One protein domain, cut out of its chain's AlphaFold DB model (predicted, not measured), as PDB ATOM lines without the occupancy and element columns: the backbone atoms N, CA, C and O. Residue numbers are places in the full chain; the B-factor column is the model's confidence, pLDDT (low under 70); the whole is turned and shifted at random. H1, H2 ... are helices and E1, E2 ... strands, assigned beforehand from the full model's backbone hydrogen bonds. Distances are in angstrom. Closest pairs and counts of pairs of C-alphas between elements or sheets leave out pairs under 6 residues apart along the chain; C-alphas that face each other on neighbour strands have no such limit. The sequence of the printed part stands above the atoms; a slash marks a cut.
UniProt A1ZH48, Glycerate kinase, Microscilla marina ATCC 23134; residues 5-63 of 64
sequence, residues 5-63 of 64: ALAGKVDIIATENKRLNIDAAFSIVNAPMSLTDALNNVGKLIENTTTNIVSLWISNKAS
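What this domain is: This is residues 5 to 63 of the 64 residues of the protein "Glycerate kinase" of Microscilla marina ATCC 23134 (UniProt A1ZH48). A small ribbon of two parallel strands, E1 and E2, makes the middle; the long helix H3 runs past it on one side, and the loop that holds the short helix H1 swings out on the other. The short helix H2 makes a corner with the first part of H3, and residues 54 to 63 at the other end stick out. The printed part has 59 residues, with three named helices and two named strands in the order E1, H1, E2, H2, H3, and its class is mostly helix. It is loose, with a radius of gyration of the C-alphas of 13.2 A, and flat, spanning 38 by 29 by 16 A.

How they stand to each other: E1, residues 5 to 7, and E2, residues 24 to 27, are parallel neighbours at 18 degrees. N 5 and O 24 are 2.8 A apart and N 26 and O 5 are 2.9 A apart, within hydrogen-bond range. With H1, residues 14 to 19, they form a strand-helix-strand unit, two parallel neighbour strands with a helix between them along the chain; its crossover is right-handed. The closest C-alphas of E2 and H3, residues 42 to 61, are those of Phe 26 and Thr 49, 7.7 A apart. H2, residues 35 to 40, is close to H3 but not clearly touching, with the C-alphas of Ala 38 and Leu 45 closest at 7.9 A. Their lines are about perpendicular, at 82 degrees. H1 and H3 are apart. In H2 and H3 every O i to N i+4 pair is within hydrogen-bond range; in H1 0 of 2 are, beside 2 of 3 O i to N i+3 pairs.

Where its parts are: E1 begins at C-alpha 5, (87.948, -26.857, 13.495), and is 6.3 A long; E2 is 10.5 A. H1 is 9.4 A long and H2 8.6 A. H3, 28.9 A, ends at C-alpha 61, (78.173, -11.081, 4.447).

The domain as a whole: The C-alphas farthest apart, those of Thr 36 and Ser 63, are 40.0 A apart. The printed part has no cut and no long link. Mean pLDDT of the printed part is 88.2; residues 12 to 15 and 62 to 63 are under 70.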
ATOM      1  N   ALA A   5      87.882 -25.465  13.070       92.12
ATOM      2  CA  ALA A   5      87.948 -26.857  13.495       92.12
ATOM      3  C   ALA A   5      86.552 -27.407  13.825       92.12
ATOM      4  O   ALA A   5      85.796 -26.793  14.579       92.12
ATOM      5  N   LEU A   6      86.237 -28.599  13.311       93.12
ATOM      6  CA  LEU A   6      85.097 -29.403  13.754       93.12
ATOM      7  C   LEU A   6      85.613 -30.596  14.561       93.12
ATOM      8  O   LEU A   6      86.419 -31.381  14.064       93.12
ATOM      9  N   ALA A   7      85.141 -30.736  15.796       91.50
ATOM     10  CA  ALA A   7      85.573 -31.783  16.717       91.50
ATOM     11  C   ALA A   7      84.380 -32.551  17.301       91.50
ATOM     12  O   ALA A   7      83.285 -32.012  17.435       91.50
ATOM     13  N   GLY A   8      84.598 -33.805  17.718       89.19
ATOM     14  CA  GLY A   8      83.603 -34.581  18.476       89.19
ATOM     15  C   GLY A   8      83.159 -33.850  19.747       89.19
ATOM     16  O   GLY A   8      81.974 -33.699  20.019       89.19
ATOM     17  N   LYS A   9      84.135 -33.301  20.468       86.69
ATOM     18  CA  LYS A   9      83.976 -32.488  21.672       86.69
ATOM     19  C   LYS A   9      85.036 -31.391  21.656       86.69
ATOM     20  O   LYS A   9      86.144 -31.626  21.177       86.69
ATOM     21  N   VAL A  10      84.704 -30.216  22.177       86.56
ATOM     22  CA  VAL A  10      85.662 -29.124  22.368       86.56
ATOM     23  C   VAL A  10      85.832 -28.913  23.866       86.56
ATOM     24  O   VAL A  10      84.951 -28.368  24.518       86.56
ATOM     25  N   ASP A  11      86.969 -29.357  24.395       78.50
ATOM     26  CA  ASP A  11      87.398 -29.098  25.782       78.50
ATOM     27  C   ASP A  11      88.495 -28.020  25.847       78.50
ATOM     28  O   ASP A  11      89.142 -27.813  26.871       78.50
ATOM     29  N   ILE A  12      88.752 -27.362  24.715       67.69
ATOM     30  CA  ILE A  12      89.907 -26.497  24.512       67.69
ATOM     31  C   ILE A  12      89.597 -25.083  25.023       67.69
ATOM     32  O   ILE A  12      88.594 -24.476  24.646       67.69
ATOM     33  N   ILE A  13      90.490 -24.536  25.852       69.69
ATOM     34  CA  ILE A  13      90.454 -23.132  26.286       69.69
ATOM     35  C   ILE A  13      90.843 -22.253  25.088       69.69
ATOM     36  O   ILE A  13      91.802 -22.561  24.386       69.69
ATOM     37  N   ALA A  14      90.151 -21.133  24.861       66.44
ATOM     38  CA  ALA A  14      90.354 -20.259  23.694       66.44
ATOM     39  C   ALA A  14      91.824 -19.855  23.416       66.44
ATOM     40  O   ALA A  14      92.192 -19.597  22.270       66.44
ATOM     41  N   THR A  15      92.681 -19.824  24.439       67.75
ATOM     42  CA  THR A  15      94.128 -19.575  24.332       67.75
ATOM     43  C   THR A  15      94.875 -20.626  23.505       67.75
ATOM     44  O   THR A  15      95.814 -20.284  22.791       67.75
ATOM     45  N   GLU A  16      94.447 -21.883  23.548       76.88
ATOM     46  CA  GLU A  16      95.072 -22.990  22.816       76.88
ATOM     47  C   GLU A  16      94.718 -22.974  21.320       76.88
ATOM     48  O   GLU A  16      95.539 -23.359  20.491       76.88
ATOM     49  N   ASN A  17      93.550 -22.441  20.944       76.88
ATOM     50  CA  ASN A  17      93.157 -22.311  19.534       76.88
ATOM     51  C   ASN A  17      94.134 -21.416  18.758       76.88
ATOM     52  O   ASN A  17      94.576 -21.778  17.667       76.88
ATOM     53  N   LYS A  18      94.566 -20.299  19.363       75.94
ATOM     54  CA  LYS A  18      95.573 -19.408  18.764       75.94
ATOM     55  C   LYS A  18      96.914 -20.109  18.554       75.94
ATOM     56  O   LYS A  18      97.544 -19.907  17.522       75.94
ATOM     57  N   ARG A  19      97.334 -20.958  19.499       83.31
ATOM     58  CA  ARG A  19      98.571 -21.752  19.383       83.31
ATOM     59  C   ARG A  19      98.514 -22.731  18.206       83.31
ATOM     60  O   ARG A  19      99.541 -23.005  17.595       83.31
ATOM     61  N   LEU A  20      97.324 -23.235  17.886       85.38
ATOM     62  CA  LEU A  20      97.085 -24.197  16.809       85.38
ATOM     63  C   LEU A  20      96.757 -23.546  15.455       85.38
ATOM     64  O   LEU A  20      96.479 -24.269  14.502       85.38
ATOM     65  N   ASN A  21      96.799 -22.212  15.348       88.31
ATOM     66  CA  ASN A  21      96.321 -21.465  14.178       88.31
ATOM     67  C   ASN A  21      94.865 -21.813  13.805       88.31
ATOM     68  O   ASN A  21      94.533 -21.928  12.628       88.31
ATOM     69  N   ILE A  22      94.011 -22.010  14.816       89.94
ATOM     70  CA  ILE A  22      92.571 -22.237  14.675       89.94
ATOM     71  C   ILE A  22      91.848 -20.953  15.092       89.94
ATOM     72  O   ILE A  22      92.000 -20.489  16.223       89.94
ATOM     73  N   ASP A  23      91.033 -20.396  14.201       89.44
ATOM     74  CA  ASP A  23      90.259 -19.178  14.459       89.44
ATOM     75  C   ASP A  23      88.967 -19.477  15.230       89.44
ATOM     76  O   ASP A  23      88.530 -18.680  16.061       89.44
ATOM     77  N   ALA A  24      88.367 -20.644  14.985       88.94
ATOM     78  CA  ALA A  24      87.165 -21.102  15.674       88.94
ATOM     79  C   ALA A  24      87.126 -22.630  15.781       88.94
ATOM     80  O   ALA A  24      87.605 -23.334  14.895       88.94
ATOM     81  N   ALA A  25      86.517 -23.146  16.847       90.56
ATOM     82  CA  ALA A  25      86.316 -24.575  17.050       90.56
ATOM     83  C   ALA A  25      84.860 -24.854  17.437       90.56
ATOM     84  O   ALA A  25      84.319 -24.197  18.327       90.56
ATOM     85  N   PHE A  26      84.247 -25.842  16.790       92.38
ATOM     86  CA  PHE A  26      82.872 -26.265  17.039       92.38
ATOM     87  C   PHE A  26      82.831 -27.742  17.418       92.38
ATOM     88  O   PHE A  26      83.525 -28.569  16.824       92.38
ATOM     89  N   SER A  27      81.990 -28.079  18.397       93.56
ATOM     90  CA  SER A  27      81.646 -29.471  18.676       93.56
ATOM     91  C   SER A  27      80.484 -29.898  17.786       93.56
ATOM     92  O   SER A  27      79.489 -29.183  17.686       93.56
ATOM     93  N   ILE A  28      80.600 -31.072  17.165       94.69
ATOM     94  CA  ILE A  28      79.506 -31.677  16.393       94.69
ATOM     95  C   ILE A  28      78.422 -32.274  17.304       94.69
ATOM     96  O   ILE A  28      77.302 -32.505  16.858       94.69
ATOM     97  N   VAL A  29      78.738 -32.517  18.579       93.69
ATOM     98  CA  VAL A  29      77.783 -32.967  19.595       93.69
ATOM     99  C   VAL A  29      77.307 -31.746  20.378       93.69
ATOM    100  O   VAL A  29      78.015 -31.217  21.229       93.69
ATOM    101  N   ASN A  30      76.089 -31.292  20.090       85.38
ATOM    102  CA  ASN A  30      75.519 -30.064  20.657       85.38
ATOM    103  C   ASN A  30      74.441 -30.306  21.732       85.38
ATOM    104  O   ASN A  30      73.832 -29.352  22.213       85.38
ATOM    105  N   ALA A  31      74.199 -31.562  22.111       87.94
ATOM    106  CA  ALA A  31      73.249 -31.955  23.147       87.94
ATOM    107  C   ALA A  31      73.734 -33.225  23.869       87.94
ATOM    108  O   ALA A  31      74.504 -33.994  23.284       87.94
ATOM    109  N   PRO A  32      73.287 -33.482  25.114       90.06
ATOM    110  CA  PRO A  32      73.559 -34.746  25.789       90.06
ATOM    111  C   PRO A  32      73.076 -35.935  24.947       90.06
ATOM    112  O   PRO A  32      71.897 -36.030  24.613       90.06
ATOM    113  N   MET A  33      73.988 -36.842  24.611       92.69
ATOM    114  CA  MET A  33      73.705 -38.089  23.897       92.69
ATOM    115  C   MET A  33      74.716 -39.164  24.289       92.69
ATOM    116  O   MET A  33      75.787 -38.853  24.818       92.69
ATOM    117  N   SER A  34      74.386 -40.432  24.040       95.44
ATOM    118  CA  SER A  34      75.345 -41.513  24.256       95.44
ATOM    119  C   SER A  34      76.464 -41.461  23.211       95.44
ATOM    120  O   SER A  34      76.276 -40.976  22.093       95.44
ATOM    121  N   LEU A  35      77.640 -41.995  23.557       94.12
ATOM    122  CA  LEU A  35      78.749 -42.116  22.606       94.12
ATOM    123  C   LEU A  35      78.343 -42.944  21.378       94.12
ATOM    124  O   LEU A  35      78.691 -42.599  20.253       94.12
ATOM    125  N   THR A  36      77.575 -44.012  21.594       96.56
ATOM    126  CA  THR A  36      77.060 -44.871  20.526       96.56
ATOM    127  C   THR A  36      76.152 -44.093  19.577       96.56
ATOM    128  O   THR A  36      76.322 -44.182  18.363       96.56
ATOM    129  N   ASP A  37      75.240 -43.273  20.107       95.50
ATOM    130  CA  ASP A  37      74.361 -42.440  19.281       95.50
ATOM    131  C   ASP A  37      75.151 -41.388  18.502       95.50
ATOM    132  O   ASP A  37      74.875 -41.169  17.321       95.50
ATOM    133  N   ALA A  38      76.164 -40.775  19.121       94.25
ATOM    134  CA  ALA A  38      77.033 -39.810  18.454       94.25
ATOM    135  C   ALA A  38      77.780 -40.440  17.267       94.25
ATOM    136  O   ALA A  38      77.822 -39.858  16.184       94.25
ATOM    137  N   LEU A  39      78.324 -41.649  17.446       95.56
ATOM    138  CA  LEU A  39      79.021 -42.386  16.387       95.56
ATOM    139  C   LEU A  39      78.067 -42.811  15.265       95.56
ATOM    140  O   LEU A  39      78.382 -42.624  14.091       95.56
ATOM    141  N   ASN A  40      76.876 -43.303  15.615       97.38
ATOM    142  CA  ASN A  40      75.859 -43.716  14.643       97.38
ATOM    143  C   ASN A  40      75.317 -42.543  13.812       97.38
ATOM    144  O   ASN A  40      74.869 -42.744  12.686       97.38
ATOM    145  N   ASN A  41      75.362 -41.319  14.346       95.75
ATOM    146  CA  ASN A  41      74.847 -40.117  13.689       95.75
ATOM    147  C   ASN A  41      75.948 -39.164  13.196       95.75
ATOM    148  O   ASN A  41      75.631 -38.059  12.752       95.75
ATOM    149  N   VAL A  42      77.226 -39.565  13.236       95.38
ATOM    150  CA  VAL A  42      78.371 -38.661  13.016       95.38
ATOM    151  C   VAL A  42      78.282 -37.878  11.703       95.38
ATOM    152  O   VAL A  42      78.531 -36.676  11.691       95.38
ATOM    153  N   GLY A  43      77.846 -38.523  10.615       96.44
ATOM    154  CA  GLY A  43      77.693 -37.870   9.311       96.44
ATOM    155  C   GLY A  43      76.684 -36.721   9.353       96.44
ATOM    156  O   GLY A  43      76.997 -35.608   8.939       96.44
ATOM    157  N   LYS A  44      75.513 -36.962   9.954       96.19
ATOM    158  CA  LYS A  44      74.458 -35.953  10.116       96.19
ATOM    159  C   LYS A  44      74.888 -34.822  11.052       96.19
ATOM    160  O   LYS A  44      74.563 -33.662  10.818       96.19
ATOM    161  N   LEU A  45      75.632 -35.144  12.111       96.06
ATOM    162  CA  LEU A  45      76.161 -34.148  13.044       96.06
ATOM    163  C   LEU A  45      77.173 -33.213  12.361       96.06
ATOM    164  O   LEU A  45      77.102 -31.994  12.541       96.06
ATOM    165  N   ILE A  46      78.072 -33.759  11.534       96.06
ATOM    166  CA  ILE A  46      79.018 -32.974  10.727       96.06
ATOM    167  C   ILE A  46      78.275 -32.099   9.713       96.06
ATOM    168  O   ILE A  46      78.566 -30.906   9.615       96.06
ATOM    169  N   GLU A  47      77.309 -32.661   8.985       96.94
ATOM    170  CA  GLU A  47      76.520 -31.943   7.975       96.94
ATOM    171  C   GLU A  47      75.764 -30.756   8.582       96.94
ATOM    172  O   GLU A  47      75.882 -29.627   8.098       96.94
ATOM    173  N   ASN A  48      75.056 -30.982   9.692       95.94
ATOM    174  CA  ASN A  48      74.326 -29.935  10.402       95.94
ATOM    175  C   ASN A  48      75.268 -28.829  10.896       95.94
ATOM    176  O   ASN A  48      74.994 -27.642  10.715       95.94
ATOM    177  N   THR A  49      76.397 -29.208  11.499       95.88
ATOM    178  CA  THR A  49      77.375 -28.245  12.027       95.88
ATOM    179  C   THR A  49      77.985 -27.411  10.903       95.88
ATOM    180  O   THR A  49      78.069 -26.191  11.012       95.88
ATOM    181  N   THR A  50      78.343 -28.048   9.787       95.12
ATOM    182  CA  THR A  50      78.905 -27.369   8.612       95.12
ATOM    183  C   THR A  50      77.888 -26.418   7.986       95.12
ATOM    184  O   THR A  50      78.218 -25.267   7.707       95.12
ATOM    185  N   THR A  51      76.635 -26.857   7.837       96.25
ATOM    186  CA  THR A  51      75.533 -26.023   7.333       96.25
ATOM    187  C   THR A  51      75.340 -24.775   8.190       96.25
ATOM    188  O   THR A  51      75.217 -23.673   7.653       96.25
ATOM    189  N   ASN A  52      75.387 -24.915   9.516       94.50
ATOM    190  CA  ASN A  52      75.281 -23.784  10.435       94.50
ATOM    191  C   ASN A  52      76.465 -22.815  10.295       94.50
ATOM    192  O   ASN A  52      76.247 -21.608  10.215       94.50
ATOM    193  N   ILE A  53      77.702 -23.320  10.212       93.62
ATOM    194  CA  ILE A  53      78.908 -22.488  10.032       93.62
ATOM    195  C   ILE A  53      78.826 -21.689   8.725       93.62
ATOM    196  O   ILE A  53      79.060 -20.480   8.718       93.62
ATOM    197  N   VAL A  54      78.461 -22.346   7.623       93.75
ATOM    198  CA  VAL A  54      78.322 -21.691   6.314       93.75
ATOM    199  C   VAL A  54      77.194 -20.661   6.336       93.75
ATOM    200  O   VAL A  54      77.371 -19.556   5.830       93.75
ATOM    201  N   SER A  55      76.064 -20.982   6.970       94.25
ATOM    202  CA  SER A  55      74.938 -20.054   7.109       94.25
ATOM    203  C   SER A  55      75.335 -18.804   7.893       94.25
ATOM    204  O   SER A  55      75.071 -17.700   7.432       94.25
ATOM    205  N   LEU A  56      76.049 -18.956   9.015       92.19
ATOM    206  CA  LEU A  56      76.580 -17.829   9.791       92.19
ATOM    207  C   LEU A  56      77.512 -16.947   8.954       92.19
ATOM    208  O   LEU A  56      77.417 -15.722   9.001       92.19
ATOM    209  N   TRP A  57      78.387 -17.563   8.157       88.69
ATOM    210  CA  TRP A  57      79.295 -16.829   7.280       88.69
ATOM    211  C   TRP A  57      78.554 -16.029   6.200       88.69
ATOM    212  O   TRP A  57      78.890 -14.872   5.950       88.69
ATOM    213  N   ILE A  58      77.519 -16.614   5.589       92.38
ATOM    214  CA  ILE A  58      76.682 -15.941   4.583       92.38
ATOM    215  C   ILE A  58      75.853 -14.820   5.222       92.38
ATOM    216  O   ILE A  58      75.795 -13.724   4.671       92.38
ATOM    217  N   SER A  59      75.241 -15.056   6.385       90.56
ATOM    218  CA  SER A  59      74.454 -14.041   7.096       90.56
ATOM    219  C   SER A  59      75.293 -12.827   7.495       90.56
ATOM    220  O   SER A  59      74.813 -11.699   7.386       90.56
ATOM    221  N   ASN A  60      76.552 -13.036   7.894       81.75
ATOM    222  CA  ASN A  60      77.470 -11.929   8.156       81.75
ATOM    223  C   ASN A  60      77.748 -11.109   6.885       81.75
ATOM    224  O   ASN A  60      77.678  -9.889   6.924       81.75
ATOM    225  N   LYS A  61      77.966 -11.768   5.737       70.31
ATOM    226  CA  LYS A  61      78.173 -11.081   4.447       70.31
ATOM    227  C   LYS A  61      76.969 -10.286   3.947       70.31
ATOM    228  O   LYS A  61      77.151  -9.360   3.176       70.31
ATOM    229  N   ALA A  62      75.750 -10.667   4.324       60.19
ATOM    230  CA  ALA A  62      74.544  -9.922   3.957       60.19
ATOM    231  C   ALA A  62      74.334  -8.654   4.808       60.19
ATOM    232  O   ALA A  62      73.450  -7.859   4.498       60.19
ATOM    233  N   SER A  63      75.102  -8.501   5.892       59.16
ATOM    234  CA  SER A  63      75.008  -7.380   6.836       59.16
ATOM    235  C   SER A  63      76.121  -6.333   6.645       59.16
ATOM    236  O   SER A  63      76.111  -5.323   7.348       59.16
TER     237      SER A  63